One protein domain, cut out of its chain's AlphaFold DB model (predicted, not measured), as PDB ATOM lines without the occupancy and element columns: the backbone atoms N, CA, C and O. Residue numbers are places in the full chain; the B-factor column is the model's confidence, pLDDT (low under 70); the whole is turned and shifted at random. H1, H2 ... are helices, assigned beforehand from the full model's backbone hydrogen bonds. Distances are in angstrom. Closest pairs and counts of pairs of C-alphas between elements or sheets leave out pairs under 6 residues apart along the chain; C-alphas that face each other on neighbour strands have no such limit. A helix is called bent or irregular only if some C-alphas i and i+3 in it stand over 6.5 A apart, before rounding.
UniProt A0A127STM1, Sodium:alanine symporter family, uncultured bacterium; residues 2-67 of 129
ATOM      1  N   THR A   2     -40.765  15.336  47.770       81.69
ATOM      2  CA  THR A   2     -40.965  16.790  47.966       81.69
ATOM      3  C   THR A   2     -42.013  17.404  47.033       81.69
ATOM      4  O   THR A   2     -42.921  18.082  47.494       81.69
ATOM      5  N   GLN A   3     -41.968  17.107  45.732       80.00
ATOM      6  CA  GLN A   3     -42.934  17.641  44.762       80.00
ATOM      7  C   GLN A   3     -44.387  17.231  45.065       80.00
ATOM      8  O   GLN A   3     -45.296  18.049  44.944       80.00
ATOM      9  N   ALA A   4     -44.596  15.991  45.519       80.06
ATOM     10  CA  ALA A   4     -45.911  15.486  45.917       80.06
ATOM     11  C   ALA A   4     -46.429  16.175  47.193       80.06
ATOM     12  O   ALA A   4     -47.590  16.560  47.243       80.06
ATOM     13  N   ALA A   5     -45.559  16.407  48.182       82.38
ATOM     14  CA  ALA A   5     -45.915  17.125  49.407       82.38
ATOM     15  C   ALA A   5     -46.262  18.608  49.157       82.38
ATOM     16  O   ALA A   5     -47.107  19.186  49.833       82.38
ATOM     17  N   PHE A   6     -45.638  19.245  48.167       81.00
ATOM     18  CA  PHE A   6     -45.988  20.618  47.795       81.00
ATOM     19  C   PHE A   6     -47.295  20.692  47.003       81.00
ATOM     20  O   PHE A   6     -48.046  21.653  47.171       81.00
ATOM     21  N   ALA A   7     -47.599  19.672  46.195       84.19
ATOM     22  CA  ALA A   7     -48.875  19.576  45.491       84.19
ATOM     23  C   ALA A   7     -50.066  19.525  46.462       84.19
ATOM     24  O   ALA A   7     -51.096  20.141  46.197       84.19
ATOM     25  N   THR A   8     -49.922  18.828  47.595       84.75
ATOM     26  CA  THR A   8     -50.997  18.689  48.590       84.75
ATOM     27  C   THR A   8     -51.303  19.987  49.337       84.75
ATOM     28  O   THR A   8     -52.447  20.195  49.724       84.75
ATOM     29  N   THR A   9     -50.314  20.866  49.524       83.81
ATOM     30  CA  THR A   9     -50.469  22.098  50.324       83.81
ATOM     31  C   THR A   9     -50.740  23.336  49.469       83.81
ATOM     32  O   THR A   9     -51.502  24.210  49.871       83.81
ATOM     33  N   TYR A  10     -50.129  23.422  48.287       81.44
ATOM     34  CA  TYR A  10     -50.142  24.624  47.442       81.44
ATOM     35  C   TYR A  10     -50.862  24.417  46.101       81.44
ATOM     36  O   TYR A  10     -50.875  25.308  45.251       81.44
ATOM     37  N   GLY A  11     -51.470  23.244  45.902       84.00
ATOM     38  CA  GLY A  11     -52.206  22.901  44.692       84.00
ATOM     39  C   GLY A  11     -51.312  22.544  43.502       84.00
ATOM     40  O   GLY A  11     -50.091  22.401  43.599       84.00
ATOM     41  N   SER A  12     -51.941  22.385  42.339       83.44
ATOM     42  CA  SER A  12     -51.317  21.843  41.123       83.44
ATOM     43  C   SER A  12     -50.244  22.736  40.493       83.44
ATOM     44  O   SER A  12     -49.440  22.235  39.713       83.44
ATOM     45  N   LEU A  13     -50.188  24.028  40.837       86.56
ATOM     46  CA  LEU A  13     -49.199  24.967  40.295       86.56
ATOM     47  C   LEU A  13     -47.803  24.779  40.915       86.56
ATOM     48  O   LEU A  13     -46.790  24.963  40.237       86.56
ATOM     49  N   ALA A  14     -47.728  24.377  42.187       87.62
ATOM     50  CA  ALA A  14     -46.462  24.269  42.912       87.62
ATOM     51  C   ALA A  14     -45.482  23.237  42.313       87.62
ATOM     52  O   ALA A  14     -44.302  23.567  42.167       87.62
ATOM     53  N   PRO A  15     -45.916  22.036  41.878       88.38
ATOM     54  CA  PRO A  15     -45.051  21.091  41.172       88.38
ATOM     55  C   PRO A  15     -44.362  21.650  39.921       88.38
ATOM     56  O   PRO A  15     -43.200  21.319  39.679       88.38
ATOM     57  N   PHE A  16     -45.043  22.491  39.136       89.44
ATOM     58  CA  PHE A  16     -44.465  23.079  37.922       89.44
ATOM     59  C   PHE A  16     -43.355  24.073  38.258       89.44
ATOM     60  O   PHE A  16     -42.260  23.980  37.705       89.44
ATOM     61  N   ILE A  17     -43.609  24.970  39.215       90.94
ATOM     62  CA  ILE A  17     -42.615  25.945  39.680       90.94
ATOM     63  C   ILE A  17     -41.390  25.217  40.241       90.94
ATOM     64  O   ILE A  17     -40.268  25.510  39.838       90.94
ATOM     65  N   LEU A  18     -41.599  24.212  41.099       91.62
ATOM     66  CA  LEU A  18     -40.510  23.415  41.668       91.62
ATOM     67  C   LEU A  18     -39.681  22.705  40.600       91.62
ATOM     68  O   LEU A  18     -38.461  22.663  40.714       91.62
ATOM     69  N   THR A  19     -40.318  22.173  39.557       91.81
ATOM     70  CA  THR A  19     -39.608  21.504  38.458       91.81
ATOM     71  C   THR A  19     -38.704  22.485  37.711       91.81
ATOM     72  O   THR A  19     -37.540  22.174  37.458       91.81
ATOM     73  N   ILE A  20     -39.200  23.689  37.406       94.25
ATOM     74  CA  ILE A  20     -38.408  24.741  36.751       94.25
ATOM     75  C   ILE A  20     -37.239  25.159  37.650       94.25
ATOM     76  O   ILE A  20     -36.090  25.159  37.207       94.25
ATOM     77  N   SER A  21     -37.507  25.460  38.924       93.81
ATOM     78  CA  SER A  21     -36.475  25.857  39.886       93.81
ATOM     79  C   SER A  21     -35.406  24.780  40.068       93.81
ATOM     80  O   SER A  21     -34.217  25.092  40.049       93.81
ATOM     81  N   LEU A  22     -35.809  23.514  40.197       93.81
ATOM     82  CA  LEU A  22     -34.886  22.398  40.369       93.81
ATOM     83  C   LEU A  22     -34.043  22.162  39.114       93.81
ATOM     84  O   LEU A  22     -32.856  21.885  39.230       93.81
ATOM     85  N   THR A  23     -34.627  22.326  37.926       94.06
ATOM     86  CA  THR A  23     -33.898  22.204  36.656       94.06
ATOM     87  C   THR A  23     -32.822  23.280  36.542       94.06
ATOM     88  O   THR A  23     -31.669  22.967  36.249       94.06
ATOM     89  N   LEU A  24     -33.165  24.540  36.833       95.75
ATOM     90  CA  LEU A  24     -32.203  25.644  36.829       95.75
ATOM     91  C   LEU A  24     -31.101  25.431  37.875       95.75
ATOM     92  O   LEU A  24     -29.927  25.626  37.573       95.75
ATOM     93  N   PHE A  25     -31.463  24.986  39.078       95.12
ATOM     94  CA  PHE A  25     -30.510  24.699  40.148       95.12
ATOM     95  C   PHE A  25     -29.568  23.536  39.807       95.12
ATOM     96  O   PHE A  25     -28.358  23.625  40.017       95.12
ATOM     97  N   ALA A  26     -30.098  22.450  39.244       93.50
ATOM     98  CA  ALA A  26     -29.293  21.318  38.804       93.50
ATOM     99  C   ALA A  26     -28.332  21.736  37.682       93.50
ATOM    100  O   ALA A  26     -27.150  21.402  37.729       93.50
ATOM    101  N   PHE A  27     -28.807  22.526  36.716       94.38
ATOM    102  CA  PHE A  27     -27.988  23.028  35.616       94.38
ATOM    103  C   PHE A  27     -26.824  23.905  36.099       94.38
ATOM    104  O   PHE A  27     -25.678  23.676  35.712       94.38
ATOM    105  N   THR A  28     -27.082  24.871  36.985       96.00
ATOM    106  CA  THR A  28     -26.015  25.724  37.537       96.00
ATOM    107  C   THR A  28     -25.024  24.918  38.373       96.00
ATOM    108  O   THR A  28     -23.819  25.154  38.288       96.00
ATOM    109  N   THR A  29     -25.506  23.918  39.114       94.19
ATOM    110  CA  THR A  29     -24.663  23.003  39.894       94.19
ATOM    111  C   THR A  29     -23.740  22.195  38.981       94.19
ATOM    112  O   THR A  29     -22.534  22.163  39.212       94.19
ATOM    113  N   ILE A  30     -24.263  21.614  37.897       93.94
ATOM    114  CA  ILE A  30     -23.477  20.858  36.909       93.94
ATOM    115  C   ILE A  30     -22.356  21.714  36.306       93.94
ATOM    116  O   ILE A  30     -21.231  21.231  36.160       93.94
ATOM    117  N   ILE A  31     -22.636  22.975  35.969       94.00
ATOM    118  CA  ILE A  31     -21.617  23.894  35.439       94.00
ATOM    119  C   ILE A  31     -20.567  24.212  36.507       94.00
ATOM    120  O   ILE A  31     -19.370  24.185  36.217       94.00
ATOM    121  N   GLY A  32     -20.998  24.480  37.742       95.00
ATOM    122  CA  GLY A  32     -20.095  24.747  38.860       95.00
ATOM    123  C   GLY A  32     -19.112  23.598  39.090       95.00
ATOM    124  O   GLY A  32     -17.903  23.819  39.123       95.00
ATOM    125  N   TRP A  33     -19.612  22.362  39.164       93.25
ATOM    126  CA  TRP A  33     -18.774  21.170  39.341       93.25
ATOM    127  C   TRP A  33     -17.829  20.918  38.166       93.25
ATOM    128  O   TRP A  33     -16.679  20.531  38.387       93.25
ATOM    129  N   ASN A  34     -18.255  21.203  36.930       94.69
ATOM    130  CA  ASN A  34     -17.359  21.139  35.779       94.69
ATOM    131  C   ASN A  34     -16.170  22.095  35.946       94.69
ATOM    132  O   ASN A  34     -15.028  21.669  35.780       94.69
ATOM    133  N   TYR A  35     -16.431  23.348  36.328       94.44
ATOM    134  CA  TYR A  35     -15.392  24.359  36.516       94.44
ATOM    135  C   TYR A  35     -14.427  24.007  37.653       94.44
ATOM    136  O   TYR A  35     -13.213  24.079  37.461       94.44
ATOM    137  N   TYR A  36     -14.937  23.585  38.815       92.94
ATOM    138  CA  TYR A  36     -14.083  23.180  39.935       92.94
ATOM    139  C   TYR A  36     -13.158  22.024  39.550       92.94
ATOM    140  O   TYR A  36     -11.950  22.107  39.767       92.94
ATOM    141  N   GLY A  37     -13.698  20.983  38.912       92.81
ATOM    142  CA  GLY A  37     -12.876  19.865  38.463       92.81
ATOM    143  C   GLY A  37     -11.911  20.247  37.336       92.81
ATOM    144  O   GLY A  37     -10.792  19.744  37.320       92.81
ATOM    145  N   GLU A  38     -12.264  21.198  36.459       94.94
ATOM    146  CA  GLU A  38     -11.343  21.731  35.444       94.94
ATOM    147  C   GLU A  38     -10.137  22.417  36.094       94.94
ATOM    148  O   GLU A  38      -9.013  22.194  35.657       94.94
ATOM    149  N   ARG A  39     -10.338  23.205  37.160       94.44
ATOM    150  CA  ARG A  39      -9.231  23.837  37.898       94.44
ATOM    151  C   ARG A  39      -8.331  22.799  38.575       94.44
ATOM    152  O   ARG A  39      -7.110  22.931  38.531       94.44
ATOM    153  N   CYS A  40      -8.909  21.747  39.159       91.69
ATOM    154  CA  CYS A  40      -8.132  20.634  39.715       91.69
ATOM    155  C   CYS A  40      -7.349  19.885  38.626       91.69
ATOM    156  O   CYS A  40      -6.183  19.549  38.821       91.69
ATOM    157  N   TRP A  41      -7.965  19.655  37.466       94.88
ATOM    158  CA  TRP A  41      -7.325  19.006  36.325       94.88
ATOM    159  C   TRP A  41      -6.187  19.852  35.748       94.88
ATOM    160  O   TRP A  41      -5.101  19.339  35.491       94.88
ATOM    161  N   GLU A  42      -6.408  21.158  35.596       94.94
ATOM    162  CA  GLU A  42      -5.405  22.136  35.168       94.94
ATOM    163  C   GLU A  42      -4.210  22.172  36.128       94.94
ATOM    164  O   GLU A  42      -3.070  22.216  35.671       94.94
ATOM    165  N   TYR A  43      -4.445  22.092  37.443       92.25
ATOM    166  CA  TYR A  43      -3.376  22.019  38.442       92.25
ATOM    167  C   TYR A  43      -2.503  20.760  38.285       92.25
ATOM    168  O   TYR A  43      -1.287  20.838  38.445       92.25
ATOM    169  N   LEU A  44      -3.102  19.613  37.944       93.25
ATOM    170  CA  LEU A  44      -2.394  18.331  37.824       93.25
ATOM    171  C   LEU A  44      -1.722  18.120  36.458       93.25
ATOM    172  O   LEU A  44      -0.605  17.611  36.389       93.25
ATOM    173  N   PHE A  45      -2.398  18.487  35.368       93.12
ATOM    174  CA  PHE A  45      -2.013  18.136  33.993       93.12
ATOM    175  C   PHE A  45      -1.770  19.351  33.087       93.12
ATOM    176  O   PHE A  45      -1.468  19.201  31.899       93.12
ATOM    177  N   GLY A  46      -1.906  20.563  33.625       91.06
ATOM    178  CA  GLY A  46      -1.732  21.813  32.894       91.06
ATOM    179  C   GLY A  46      -2.912  22.183  31.987       91.06
ATOM    180  O   GLY A  46      -3.853  21.425  31.758       91.06
ATOM    181  N   THR A  47      -2.831  23.380  31.406       91.12
ATOM    182  CA  THR A  47      -3.904  24.008  30.608       91.12
ATOM    183  C   THR A  47      -4.206  23.307  29.285       91.12
ATOM    184  O   THR A  47      -5.322  23.381  28.773       91.12
ATOM    185  N   LYS A  48      -3.223  22.611  28.704       90.06
ATOM    186  CA  LYS A  48      -3.346  22.016  27.362       90.06
ATOM    187  C   LYS A  48      -4.337  20.849  27.306       90.06
ATOM    188  O   LYS A  48      -4.836  20.536  26.231       90.06
ATOM    189  N   THR A  49      -4.627  20.213  28.441       92.69
ATOM    190  CA  THR A  49      -5.479  19.013  28.514       92.69
ATOM    191  C   THR A  49      -6.923  19.314  28.936       92.69
ATOM    192  O   THR A  49      -7.739  18.400  29.027       92.69
ATOM    193  N   ILE A  50      -7.283  20.592  29.112       93.00
ATOM    194  CA  ILE A  50      -8.642  21.029  29.477       93.00
ATOM    195  C   ILE A  50      -9.728  20.499  28.516       93.00
ATOM    196  O   ILE A  50     -10.758  20.023  28.996       93.00
ATOM    197  N   PRO A  51      -9.547  20.516  27.177       93.12
ATOM    198  CA  PRO A  51     -10.572  19.994  26.270       93.12
ATOM    199  C   PRO A  51     -10.876  18.507  26.495       93.12
ATOM    200  O   PRO A  51     -12.030  18.096  26.403       93.12
ATOM    201  N   ILE A  52      -9.855  17.716  26.848       93.69
ATOM    202  CA  ILE A  52      -9.992  16.281  27.141       93.69
ATOM    203  C   ILE A  52     -10.849  16.089  28.395       93.69
ATOM    204  O   ILE A  52     -11.787  15.291  28.383       93.69
ATOM    205  N   TYR A  53     -10.585  16.871  29.445       94.94
ATOM    206  CA  TYR A  53     -11.392  16.864  30.664       94.94
ATOM    207  C   TYR A  53     -12.864  17.202  30.383       94.94
ATOM    208  O   TYR A  53     -13.755  16.497  30.852       94.94
ATOM    209  N   ARG A  54     -13.142  18.231  29.568       93.62
ATOM    210  CA  ARG A  54     -14.523  18.619  29.220       93.62
ATOM    211  C   ARG A  54     -15.281  17.507  28.501       93.62
ATOM    212  O   ARG A  54     -16.435  17.253  28.836       93.62
ATOM    213  N   ILE A  55     -14.633  16.825  27.556       95.06
ATOM    214  CA  ILE A  55     -15.225  15.673  26.860       95.06
ATOM    215  C   ILE A  55     -15.519  14.548  27.859       95.06
ATOM    216  O   ILE A  55     -16.638  14.037  27.889       95.06
ATOM    217  N   GLY A  56     -14.555  14.210  28.723       94.50
ATOM    218  CA  GLY A  56     -14.738  13.196  29.763       94.50
ATOM    219  C   GLY A  56     -15.891  13.524  30.714       94.50
ATOM    220  O   GLY A  56     -16.720  12.663  31.002       94.50
ATOM    221  N   TYR A  57     -16.006  14.783  31.136       93.69
ATOM    222  CA  TYR A  57     -17.086  15.243  32.007       93.69
ATOM    223  C   TYR A  57     -18.469  15.075  31.363       93.69
ATOM    224  O   TYR A  57     -19.395  14.598  32.015       93.69
ATOM    225  N   ILE A  58     -18.611  15.414  30.077       93.94
ATOM    226  CA  ILE A  58     -19.874  15.238  29.340       93.94
ATOM    227  C   ILE A  58     -20.239  13.752  29.232       93.94
ATOM    228  O   ILE A  58     -21.404  13.402  29.419       93.94
ATOM    229  N   ILE A  59     -19.263  12.874  28.980       94.00
ATOM    230  CA  ILE A  59     -19.488  11.420  28.919       94.00
ATOM    231  C   ILE A  59     -19.982  10.892  30.272       94.00
ATOM    232  O   ILE A  59     -20.973  10.163  30.321       94.00
ATOM    233  N   ILE A  60     -19.340  11.297  31.372       91.12
ATOM    234  CA  ILE A  60     -19.759  10.913  32.727       91.12
ATOM    235  C   ILE A  60     -21.183  11.405  32.998       91.12
ATOM    236  O   ILE A  60     -22.022  10.632  33.458       91.12
ATOM    237  N   LEU A  61     -21.486  12.657  32.653       91.56
ATOM    238  CA  LEU A  61     -22.809  13.240  32.848       91.56
ATOM    239  C   LEU A  61     -23.897  12.511  32.047       91.56
ATOM    240  O   LEU A  61     -24.968  12.232  32.582       91.56
ATOM    241  N   ALA A  62     -23.613  12.144  30.796       90.88
ATOM    242  CA  ALA A  62     -24.516  11.337  29.978       90.88
ATOM    243  C   ALA A  62     -24.721   9.932  30.573       90.88
ATOM    244  O   ALA A  62     -25.828   9.398  30.535       90.88
ATOM    245  N   SER A  63     -23.675   9.348  31.166       89.69
ATOM    246  CA  SER A  63     -23.752   8.032  31.808       89.69
ATOM    247  C   SER A  63     -24.493   8.040  33.154       89.69
ATOM    248  O   SER A  63     -25.016   7.006  33.574       89.69
ATOM    249  N   ALA A  64     -24.593   9.197  33.816       86.06
ATOM    250  CA  ALA A  64     -25.162   9.321  35.158       86.06
ATOM    251  C   ALA A  64     -26.640   8.898  35.238       86.06
ATOM    252  O   ALA A  64     -27.082   8.425  36.280       86.06
ATOM    253  N   VAL A  65     -27.388   9.001  34.134       86.88
ATOM    254  CA  VAL A  65     -28.808   8.601  34.056       86.88
ATOM    255  C   VAL A  65     -28.993   7.084  34.213       86.88
ATOM    256  O   VAL A  65     -30.063   6.630  34.613       86.88
ATOM    257  N   PHE A  66     -27.952   6.290  33.937       89.62
ATOM    258  CA  PHE A  66     -27.987   4.829  34.055       89.62
ATOM    259  C   PHE A  66     -27.531   4.319  35.430       89.62
ATOM    260  O   PHE A  66     -27.663   3.129  35.722       89.62
ATOM    261  N   LEU A  67     -26.980   5.190  36.280       87.94
ATOM    262  CA  LEU A  67     -26.491   4.819  37.604       87.94
ATOM    263  C   LEU A  67     -27.619   4.863  38.640       87.94
ATOM    264  O   LEU A  67     -28.507   5.713  38.608       87.94
TER     265      LEU A  67
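What this domain is: This is residues 2 to 67 of the 129 residues of the protein "Sodium:alanine symporter family" of uncultured bacterium (UniProt A0A127STM1). One long helix, H2, makes the length of the model, and a helix folds back at each of its ends: the short H1 at the start and the longer H3 at the other, splayed off it as a V. The printed part has 66 residues with three named helices in the order H1, H2, H3 and no named strand, all helix in class. It is an extended rod, with a radius of gyration of the C-alphas of 17.3 A and spans of 52 by 22 by 13 A.

How they stand to each other: H1, residues 2 to 10, touches H2, residues 13 to 45, with residues 13 to 18 of H2 alone; the closest C-alphas are those of Gln 3 and Pro 15, 5.4 A apart. This helical hairpin has a shallow tilt of 32 degrees, opposite ways. H3, residues 47 to 66, forms a second helical hairpin with H2, opposite ways at a tilt of 37 degrees, only just steep. Residues 34 to 42 of H2 touch residues 49 to 57 of H3, the closest C-alphas being those of Glu 38 and Ile 50, 6.6 A apart. H1 and H3 are apart. Every O i to N i+4 pair is within hydrogen-bond range in H2, against 4 of 5 in H1 and 12 of 16 in H3.

Where its parts are: H1 begins at C-alpha 2 (-40.965, 16.790, 47.966) and is 12.1 A long. H2 is 48.1 A long from first to last C-alpha. H3 is 31.0 A long, ending at C-alpha 66 (-27.987, 4.829, 34.055); it is irregular, with C-alphas 48 and 51 7.6 A apart.

The domain as a whole: The C-alphas of Thr 9 and Lys 48, the two farthest apart, are 52.4 A from each other. Residues 20 to 29 of H2 stand free, as do residues 62 to 67, of which 62 to 66 belong to H3. Both links are tight, the printed part has no cut, and no printed residue is under 70 in pLDDT.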